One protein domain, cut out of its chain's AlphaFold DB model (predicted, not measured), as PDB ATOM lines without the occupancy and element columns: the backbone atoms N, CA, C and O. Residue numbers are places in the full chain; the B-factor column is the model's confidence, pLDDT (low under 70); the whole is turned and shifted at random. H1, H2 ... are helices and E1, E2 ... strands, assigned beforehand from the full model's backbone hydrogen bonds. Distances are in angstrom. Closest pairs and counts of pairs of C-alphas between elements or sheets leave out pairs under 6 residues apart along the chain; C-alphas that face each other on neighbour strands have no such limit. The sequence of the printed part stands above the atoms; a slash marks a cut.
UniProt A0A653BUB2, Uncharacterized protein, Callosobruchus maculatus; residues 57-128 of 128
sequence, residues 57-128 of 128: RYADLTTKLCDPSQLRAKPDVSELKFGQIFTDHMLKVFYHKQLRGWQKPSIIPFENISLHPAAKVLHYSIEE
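What this domain is: This is residues 57 to 128 of the 128 residues of an uncharacterized protein of Callosobruchus maculatus (UniProt A0A653BUB2). With little regular structure, this is a slim hairpin of two short strands, E1 and E2, with long loops reaching away from it. Residues 62 to 63 run beside E2, while residues 76 to 84, the hairpin's tip at 96 to 101, and the tail 114 to 128 with H1 stick out. The 72 printed residues hold E1, E2 and H1 in that order, an antiparallel sheet E1 - E2, class mixed, with 13 residues in named elements. The whole is loose, radius of gyration of the C-alphas 15.8 A, spanning 45 by 32 by 20 A.

Where its parts are: After unnamed residues 57 to 88, E1 is residues 89 to 92, 9.7 A long, beginning at C-alpha (0.133, -19.794, 4.995). E2 is residues 106 to 109, 9.9 A. H1 is residues 120 to 124, 5.6 A, ending at C-alpha (-23.952, -33.844, 1.385).

How they stand to each other: Hairpin E1 and E2 is antiparallel at 144 degrees; N 92 and O 106 are 2.8 A apart, within hydrogen-bond range. C-alphas 89 and 109 face each other at 4.3 A. H1 has its O i to N i+4 pair within hydrogen-bond range. E1 and H1 are apart.

The domain as a whole: The farthest C-alphas, Ser 78 and Gln 98, are 47.5 A apart. The printed part has no cut. The link E1 to E2 is long, 13 residues. Residue 128 alone has pLDDT under 70.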
ATOM      1  N   ARG A  57     -13.895 -11.031  13.795       92.25
ATOM      2  CA  ARG A  57     -13.262  -9.711  13.691       92.25
ATOM      3  C   ARG A  57     -11.790  -9.819  13.342       92.25
ATOM      4  O   ARG A  57     -11.061 -10.634  13.897       92.25
ATOM      5  N   TYR A  58     -11.327  -8.920  12.476       93.19
ATOM      6  CA  TYR A  58      -9.906  -8.828  12.133       93.19
ATOM      7  C   TYR A  58      -9.035  -8.400  13.329       93.19
ATOM      8  O   TYR A  58      -7.858  -8.736  13.366       93.19
ATOM      9  N   ALA A  59      -9.599  -7.669  14.300       95.25
ATOM     10  CA  ALA A  59      -8.881  -7.228  15.499       95.25
ATOM     11  C   ALA A  59      -8.442  -8.405  16.390       95.25
ATOM     12  O   ALA A  59      -7.436  -8.301  17.082       95.25
ATOM     13  N   ASP A  60      -9.158  -9.532  16.320       94.38
ATOM     14  CA  ASP A  60      -8.872 -10.750  17.084       94.38
ATOM     15  C   ASP A  60      -7.959 -11.734  16.327       94.38
ATOM     16  O   ASP A  60      -7.764 -12.871  16.764       94.38
ATOM     17  N   LEU A  61      -7.422 -11.323  15.173       96.88
ATOM     18  CA  LEU A  61      -6.602 -12.162  14.310       96.88
ATOM     19  C   LEU A  61      -5.268 -12.517  14.961       96.88
ATOM     20  O   LEU A  61      -4.470 -11.652  15.318       96.88
ATOM     21  N   THR A  62      -4.994 -13.815  15.019       97.88
ATOM     22  CA  THR A  62      -3.701 -14.352  15.450       97.88
ATOM     23  C   THR A  62      -2.895 -14.831  14.247       97.88
ATOM     24  O   THR A  62      -3.454 -15.314  13.263       97.88
ATOM     25  N   THR A  63      -1.570 -14.696  14.291       97.69
ATOM     26  CA  THR A  63      -0.687 -15.139  13.206       97.69
ATOM     27  C   THR A  63       0.392 -16.072  13.744       97.69
ATOM     28  O   THR A  63       1.086 -15.769  14.713       97.69
ATOM     29  N   LYS A  64       0.539 -17.231  13.105       97.31
ATOM     30  CA  LYS A  64       1.619 -18.186  13.338       97.31
ATOM     31  C   LYS A  64       2.462 -18.255  12.073       97.31
ATOM     32  O   LYS A  64       2.007 -18.732  11.035       97.31
ATOM     33  N   LEU A  65       3.691 -17.757  12.163       96.56
ATOM     34  CA  LEU A  65       4.631 -17.802  11.048       96.56
ATOM     35  C   LEU A  65       5.121 -19.235  10.808       96.56
ATOM     36  O   LEU A  65       5.103 -20.076  11.707       96.56
ATOM     37  N   CYS A  66       5.510 -19.501   9.564       96.25
ATOM     38  CA  CYS A  66       6.060 -20.790   9.166       96.25
ATOM     39  C   CYS A  66       7.526 -20.845   9.597       96.25
ATOM     40  O   CYS A  66       8.196 -19.808   9.601       96.25
ATOM     41  N   ASP A  67       8.015 -22.029   9.953       95.94
ATOM     42  CA  ASP A  67       9.439 -22.196  10.225       95.94
ATOM     43  C   ASP A  67      10.249 -21.956   8.935       95.94
ATOM     44  O   ASP A  67       9.776 -22.324   7.853       95.94
ATOM     45  N   PRO A  68      11.462 -21.371   8.997       95.00
ATOM     46  CA  PRO A  68      12.290 -21.159   7.813       95.00
ATOM     47  C   PRO A  68      12.525 -22.417   6.968       95.00
ATOM     48  O   PRO A  68      12.656 -22.306   5.751       95.00
ATOM     49  N   SER A  69      12.538 -23.607   7.580       94.56
ATOM     50  CA  SER A  69      12.690 -24.887   6.871       94.56
ATOM     51  C   SER A  69      11.486 -25.278   6.006       94.56
ATOM     52  O   SER A  69      11.617 -26.103   5.104       94.56
ATOM     53  N   GLN A  70      10.317 -24.694   6.269       92.44
ATOM     54  CA  GLN A  70       9.059 -24.994   5.585       92.44
ATOM     55  C   GLN A  70       8.701 -23.952   4.512       92.44
ATOM     56  O   GLN A  70       7.730 -24.140   3.776       92.44
ATOM     57  N   LEU A  71       9.455 -22.852   4.421       95.31
ATOM     58  CA  LEU A  71       9.245 -21.810   3.417       95.31
ATOM     59  C   LEU A  71       9.625 -22.327   2.030       95.31
ATOM     60  O   LEU A  71      10.736 -22.815   1.814       95.31
ATOM     61  N   ARG A  72       8.713 -22.186   1.067       93.25
ATOM     62  CA  ARG A  72       8.963 -22.612  -0.314       93.25
ATOM     63  C   ARG A  72       9.477 -21.456  -1.157       93.25
ATOM     64  O   ARG A  72       9.076 -20.303  -1.000       93.25
ATOM     65  N   ALA A  73      10.351 -21.783  -2.106       94.69
ATOM     66  CA  ALA A  73      10.754 -20.832  -3.128       94.69
ATOM     67  C   ALA A  73       9.533 -20.418  -3.960       94.69
ATOM     68  O   ALA A  73       8.677 -21.241  -4.295       94.69
ATOM     69  N   LYS A  74       9.459 -19.130  -4.298       95.00
ATOM     70  CA  LYS A  74       8.409 -18.634  -5.185       95.00
ATOM     71  C   LYS A  74       8.646 -19.218  -6.583       95.00
ATOM     72  O   LYS A  74       9.766 -19.086  -7.076       95.00
ATOM     73  N   PRO A  75       7.638 -19.853  -7.201       94.69
ATOM     74  CA  PRO A  75       7.771 -20.388  -8.552       94.69
ATOM     75  C   PRO A  75       7.947 -19.258  -9.573       94.69
ATOM     76  O   PRO A  75       7.565 -18.112  -9.308       94.69
ATOM     77  N   ASP A  76       8.482 -19.589 -10.748       96.06
ATOM     78  CA  ASP A  76       8.516 -18.642 -11.858       96.06
ATOM     79  C   ASP A  76       7.106 -18.393 -12.414       96.06
ATOM     80  O   ASP A  76       6.242 -19.271 -12.421       96.06
ATOM     81  N   VAL A  77       6.871 -17.176 -12.904       94.69
ATOM     82  CA  VAL A  77       5.558 -16.748 -13.406       94.69
ATOM     83  C   VAL A  77       5.148 -17.555 -14.640       94.69
ATOM     84  O   VAL A  77       3.959 -17.817 -14.821       94.69
ATOM     85  N   SER A  78       6.110 -17.978 -15.468       95.50
ATOM     86  CA  SER A  78       5.832 -18.763 -16.678       95.50
ATOM     87  C   SER A  78       5.370 -20.198 -16.389       95.50
ATOM     88  O   SER A  78       4.703 -20.810 -17.223       95.50
ATOM     89  N   GLU A  79       5.659 -20.718 -15.194       92.94
ATOM     90  CA  GLU A  79       5.342 -22.090 -14.780       92.94
ATOM     91  C   GLU A  79       4.012 -22.197 -14.015       92.94
ATOM     92  O   GLU A  79       3.558 -23.301 -13.693       92.94
ATOM     93  N   LEU A  80       3.363 -21.065 -13.718       95.44
ATOM     94  CA  LEU A  80       2.150 -21.026 -12.907       95.44
ATOM     95  C   LEU A  80       0.973 -21.720 -13.601       95.44
ATOM     96  O   LEU A  80       0.460 -21.274 -14.626       95.44
ATOM     97  N   LYS A  81       0.485 -22.788 -12.967       95.69
ATOM     98  CA  LYS A  81      -0.742 -23.496 -13.344       95.69
ATOM     99  C   LYS A  81      -1.814 -23.283 -12.282       95.69
ATOM    100  O   LYS A  81      -1.540 -23.348 -11.082       95.69
ATOM    101  N   PHE A  82      -3.043 -23.039 -12.730       96.56
ATOM    102  CA  PHE A  82      -4.174 -22.771 -11.843       96.56
ATOM    103  C   PHE A  82      -4.409 -23.933 -10.864       96.56
ATOM    104  O   PHE A  82      -4.502 -25.087 -11.277       96.56
ATOM    105  N   GLY A  83      -4.497 -23.618  -9.567       95.12
ATOM    106  CA  GLY A  83      -4.847 -24.571  -8.507       95.12
ATOM    107  C   GLY A  83      -3.771 -25.591  -8.120       95.12
ATOM    108  O   GLY A  83      -4.083 -26.528  -7.392       95.12
ATOM    109  N   GLN A  84      -2.524 -25.450  -8.590       95.31
ATOM    110  CA  GLN A  84      -1.464 -26.438  -8.323       95.31
ATOM    111  C   GLN A  84      -0.459 -26.014  -7.248       95.31
ATOM    112  O   GLN A  84       0.083 -26.865  -6.547       95.31
ATOM    113  N   ILE A  85      -0.195 -24.712  -7.117       94.62
ATOM    114  CA  ILE A  85       0.798 -24.178  -6.181       94.62
ATOM    115  C   ILE A  85       0.086 -23.290  -5.162       94.62
ATOM    116  O   ILE A  85      -0.653 -22.380  -5.528       94.62
ATOM    117  N   PHE A  86       0.336 -23.554  -3.881       95.81
ATOM    118  CA  PHE A  86      -0.235 -22.824  -2.747       95.81
ATOM    119  C   PHE A  86       0.846 -22.012  -2.027       95.81
ATOM    120  O   PHE A  86       2.029 -22.328  -2.134       95.81
ATOM    121  N   THR A  87       0.449 -20.994  -1.266       96.06
ATOM    122  CA  THR A  87       1.340 -20.198  -0.405       96.06
ATOM    123  C   THR A  87       1.632 -20.892   0.921       96.06
ATOM    124  O   THR A  87       0.966 -21.861   1.277       96.06
ATOM    125  N   ASP A  88       2.636 -20.412   1.655       97.69
ATOM    126  CA  ASP A  88       3.107 -21.034   2.907       97.69
ATOM    127  C   ASP A  88       2.116 -20.932   4.066       97.69
ATOM    128  O   ASP A  88       2.222 -21.691   5.026       97.69
ATOM    129  N   HIS A  89       1.142 -20.028   3.970       98.06
ATOM    130  CA  HIS A  89       0.133 -19.794   4.995       98.06
ATOM    131  C   HIS A  89      -1.282 -19.924   4.445       98.06
ATOM    132  O   HIS A  89      -1.524 -19.725   3.252       98.06
ATOM    133  N   MET A  90      -2.214 -20.196   5.353       97.81
ATOM    134  CA  MET A  90      -3.656 -20.200   5.123       97.81
ATOM    135  C   MET A  90      -4.394 -19.499   6.272       97.81
ATOM    136  O   MET A  90      -3.906 -19.460   7.403       97.81
ATOM    137  N   LEU A  91      -5.578 -18.955   5.989       98.19
ATOM    138  CA  LEU A  91      -6.502 -18.451   7.008       98.19
ATOM    139  C   LEU A  91      -7.392 -19.599   7.500       98.19
ATOM    140  O   LEU A  91      -7.943 -20.349   6.698       98.19
ATOM    141  N   LYS A  92      -7.566 -19.701   8.816       97.31
ATOM    142  CA  LYS A  92      -8.413 -20.691   9.478       97.31
ATOM    143  C   LYS A  92      -9.266 -20.015  10.541       97.31
ATOM    144  O   LYS A  92      -8.746 -19.333  11.429       97.31
ATOM    145  N   VAL A  93     -10.575 -20.225  10.455       97.12
ATOM    146  CA  VAL A  93     -11.561 -19.716  11.412       97.12
ATOM    147  C   VAL A  93     -12.576 -20.821  11.667       97.12
ATOM    148  O   VAL A  93     -13.133 -21.377  10.725       97.12
ATOM    149  N   PHE A  94     -12.796 -21.163  12.932       96.00
ATOM    150  CA  PHE A  94     -13.807 -22.149  13.302       96.00
ATOM    151  C   PHE A  94     -15.156 -21.478  13.539       96.00
ATOM    152  O   PHE A  94     -15.217 -20.344  14.010       96.00
ATOM    153  N   TYR A  95     -16.231 -22.214  13.273       95.62
ATOM    154  CA  TYR A  95     -17.580 -21.845  13.676       95.62
ATOM    155  C   TYR A  95     -18.165 -22.949  14.556       95.62
ATOM    156  O   TYR A  95     -18.237 -24.114  14.156       95.62
ATOM    157  N   HIS A  96     -18.607 -22.578  15.753       94.25
ATOM    158  CA  HIS A  96     -19.218 -23.479  16.718       94.25
ATOM    159  C   HIS A  96     -20.436 -22.807  17.341       94.25
ATOM    160  O   HIS A  96     -20.307 -21.956  18.216       94.25
ATOM    161  N   LYS A  97     -21.638 -23.233  16.939       92.62
ATOM    162  CA  LYS A  97     -22.897 -22.666  17.447       92.62
ATOM    163  C   LYS A  97     -22.989 -22.718  18.980       92.62
ATOM    164  O   LYS A  97     -23.418 -21.757  19.600       92.62
ATOM    165  N   GLN A  98     -22.529 -23.809  19.594       93.00
ATOM    166  CA  GLN A  98     -22.504 -23.979  21.052       93.00
ATOM    167  C   GLN A  98     -21.483 -23.071  21.753       93.00
ATOM    168  O   GLN A  98     -21.661 -22.749  22.921       93.00
ATOM    169  N   LEU A  99     -20.432 -22.647  21.046       90.31
ATOM    170  CA  LEU A  99     -19.401 -21.726  21.539       90.31
ATOM    171  C   LEU A  99     -19.605 -20.310  20.983       90.31
ATOM    172  O   LEU A  99     -18.637 -19.587  20.762       90.31
ATOM    173  N   ARG A 100     -20.868 -19.927  20.751       88.88
ATOM    174  CA  ARG A 100     -21.276 -18.580  20.311       88.88
ATOM    175  C   ARG A 100     -20.780 -18.175  18.918       88.88
ATOM    176  O   ARG A 100     -20.458 -17.018  18.666       88.88
ATOM    177  N   GLY A 101     -20.773 -19.137  17.999       94.12
ATOM    178  CA  GLY A 101     -20.575 -18.912  16.571       94.12
ATOM    179  C   GLY A 101     -19.108 -18.858  16.161       94.12
ATOM    180  O   GLY A 101     -18.356 -19.810  16.406       94.12
ATOM    181  N   TRP A 102     -18.720 -17.793  15.470       96.44
ATOM    182  CA  TRP A 102     -17.378 -17.616  14.938       96.44
ATOM    183  C   TRP A 102     -16.340 -17.493  16.046       96.44
ATOM    184  O   TRP A 102     -16.484 -16.739  17.004       96.44
ATOM    185  N   GLN A 103     -15.260 -18.245  15.888       95.44
ATOM    186  CA  GLN A 103     -14.117 -18.226  16.786       95.44
ATOM    187  C   GLN A 103     -13.063 -17.231  16.292       95.44
ATOM    188  O   GLN A 103     -13.138 -16.710  15.176       95.44
ATOM    189  N   LYS A 104     -12.045 -16.979  17.121       95.38
ATOM    190  CA  LYS A 104     -10.953 -16.067  16.766       95.38
ATOM    191  C   LYS A 104     -10.243 -16.545  15.491       95.38
ATOM    192  O   LYS A 104      -9.857 -17.717  15.423       95.38
ATOM    193  N   PRO A 105     -10.064 -15.674  14.487       97.50
ATOM    194  CA  PRO A 105      -9.425 -16.061  13.244       97.50
ATOM    195  C   PRO A 105      -7.915 -16.244  13.440       97.50
ATOM    196  O   PRO A 105      -7.283 -15.595  14.280       97.50
ATOM    197  N   SER A 106      -7.320 -17.128  12.641       98.00
ATOM    198  CA  SER A 106      -5.887 -17.427  12.703       98.00
ATOM    199  C   SER A 106      -5.279 -17.585  11.310       98.00
ATOM    200  O   SER A 106      -5.828 -18.295  10.473       98.00
ATOM    201  N   ILE A 107      -4.144 -16.939  11.046       98.31
ATOM    202  CA  ILE A 107      -3.290 -17.243   9.889       98.31
ATOM    203  C   ILE A 107      -2.220 -18.215  10.363       98.31
ATOM    204  O   ILE A 107      -1.456 -17.894  11.272       98.31
ATOM    205  N   ILE A 108      -2.166 -19.394   9.759       97.88
ATOM    206  CA  ILE A 108      -1.287 -20.493  10.167       97.88
ATOM    207  C   ILE A 108      -0.503 -21.037   8.968       97.88
ATOM    208  O   ILE A 108      -0.895 -20.760   7.831       97.88
ATOM    209  N   PRO A 109       0.584 -21.804   9.183       98.00
ATOM    210  CA  PRO A 109       1.228 -22.552   8.109       98.00
ATOM    211  C   PRO A 109       0.225 -23.439   7.366       98.00
ATOM    212  O   PRO A 109      -0.689 -23.984   7.982       98.00
ATOM    213  N   PHE A 110       0.393 -23.571   6.053       97.31
ATOM    214  CA  PHE A 110      -0.465 -24.409   5.221       97.31
ATOM    215  C   PHE A 110      -0.404 -25.864   5.704       97.31
ATOM    216  O   PHE A 110       0.668 -26.469   5.754       97.31
ATOM    217  N   GLU A 111      -1.557 -26.423   6.061       95.88
ATOM    218  CA  GLU A 111      -1.679 -27.761   6.636       95.88
ATOM    219  C   GLU A 111      -2.906 -28.494   6.086       95.88
ATOM    220  O   GLU A 111      -3.843 -27.885   5.564       95.88
ATOM    221  N   ASN A 112      -2.922 -29.818   6.236       97.62
ATOM    222  CA  ASN A 112      -4.101 -30.610   5.908       97.62
ATOM    223  C   ASN A 112      -5.233 -30.313   6.899       97.62
ATOM    224  O   ASN A 112      -5.024 -30.231   8.111       97.62
ATOM    225  N   ILE A 113      -6.460 -30.224   6.387       96.44
ATOM    226  CA  ILE A 113      -7.641 -30.024   7.225       96.44
ATOM    227  C   ILE A 113      -8.036 -31.368   7.848       96.44
ATOM    228  O   ILE A 113      -8.453 -32.293   7.154       96.44
ATOM    229  N   SER A 114      -7.925 -31.474   9.171       96.69
ATOM    230  CA  SER A 114      -8.413 -32.633   9.922       96.69
ATOM    231  C   SER A 114      -9.926 -32.534  10.125       96.69
ATOM    232  O   SER A 114     -10.396 -31.662  10.859       96.69
ATOM    233  N   LEU A 115     -10.686 -33.437   9.505       96.50
ATOM    234  CA  LEU A 115     -12.147 -33.496   9.590       96.50
ATOM    235  C   LEU A 115     -12.616 -34.842  10.146       96.50
ATOM    236  O   LEU A 115     -11.993 -35.878   9.924       96.50
ATOM    237  N   HIS A 116     -13.750 -34.834  10.847       97.25
ATOM    238  CA  HIS A 116     -14.422 -36.069  11.239       97.25
ATOM    239  C   HIS A 116     -14.920 -36.810   9.978       97.25
ATOM    240  O   HIS A 116     -15.487 -36.154   9.104       97.25
ATOM    241  N   PRO A 117     -14.810 -38.150   9.872       98.00
ATOM    242  CA  PRO A 117     -15.239 -38.884   8.671       98.00
ATOM    243  C   PRO A 117     -16.719 -38.692   8.305       98.00
ATOM    244  O   PRO A 117     -17.096 -38.752   7.140       98.00
ATOM    245  N   ALA A 118     -17.566 -38.427   9.303       97.69
ATOM    246  CA  ALA A 118     -18.984 -38.100   9.126       97.69
ATOM    247  C   ALA A 118     -19.272 -36.590   8.936       97.69
ATOM    248  O   ALA A 118     -20.405 -36.150   9.125       97.69
ATOM    249  N   ALA A 119     -18.264 -35.762   8.637       97.25
ATOM    250  CA  ALA A 119     -18.464 -34.333   8.404       97.25
ATOM    251  C   ALA A 119     -19.376 -34.110   7.189       97.25
ATOM    252  O   ALA A 119     -19.129 -34.652   6.116       97.25
ATOM    253  N   LYS A 120     -20.416 -33.278   7.343       97.12
ATOM    254  CA  LYS A 120     -21.470 -33.106   6.326       97.12
ATOM    255  C   LYS A 120     -20.948 -32.676   4.952       97.12
ATOM    256  O   LYS A 120     -21.517 -33.100   3.956       97.12
ATOM    257  N   VAL A 121     -19.866 -31.894   4.904       97.00
ATOM    258  CA  VAL A 121     -19.204 -31.488   3.651       97.00
ATOM    259  C   VAL A 121     -18.817 -32.695   2.783       97.00
ATOM    260  O   VAL A 121     -18.981 -32.651   1.575       97.00
ATOM    261  N   LEU A 122     -18.428 -33.820   3.402       97.12
ATOM    262  CA  LEU A 122     -18.011 -35.038   2.698       97.12
ATOM    263  C   LEU A 122     -19.180 -35.917   2.220       97.12
ATOM    264  O   LEU A 122     -18.973 -36.782   1.376       97.12
ATOM    265  N   HIS A 123     -20.387 -35.738   2.768       97.81
ATOM    266  CA  HIS A 123     -21.547 -36.609   2.493       97.81
ATOM    267  C   HIS A 123     -22.651 -35.917   1.697       97.81
ATOM    268  O   HIS A 123     -23.356 -36.564   0.929       97.81
ATOM    269  N   TYR A 124     -22.818 -34.611   1.900       97.38
ATOM    270  CA  TYR A 124     -23.952 -33.844   1.385       97.38
ATOM    271  C   TYR A 124     -23.527 -32.527   0.722       97.38
ATOM    272  O   TYR A 124     -24.370 -31.648   0.573       97.38
ATOM    273  N   SER A 125     -22.242 -32.368   0.376       95.12
ATOM    274  CA  SER A 125     -21.697 -31.194  -0.330       95.12
ATOM    275  C   SER A 125     -22.125 -29.853   0.278       95.12
ATOM    276  O   SER A 125     -22.508 -28.929  -0.429       95.12
ATOM    277  N   ILE A 126     -22.098 -29.753   1.612       96.31
ATOM    278  CA  ILE A 126     -22.343 -28.483   2.308       96.31
ATOM    279  C   ILE A 126     -21.073 -27.630   2.219       96.31
ATOM    280  O   ILE A 126     -20.274 -27.591   3.157       96.31
ATOM    281  N   GLU A 127     -20.895 -27.005   1.063       91.44
ATOM    282  CA  GLU A 127     -19.822 -26.084   0.696       91.44
ATOM    283  C   GLU A 127     -20.409 -25.048  -0.275       91.44
ATOM    284  O   GLU A 127     -20.994 -25.424  -1.288       91.44
ATOM    285  N   GLU A 128     -20.313 -23.758   0.060       52.75
ATOM    286  CA  GLU A 128     -20.745 -22.632  -0.790       52.75
ATOM    287  C   GLU A 128     -19.687 -21.527  -0.818       52.75
ATOM    288  O   GLU A 128     -18.987 -21.359   0.211       52.75
TER     289      GLU A 128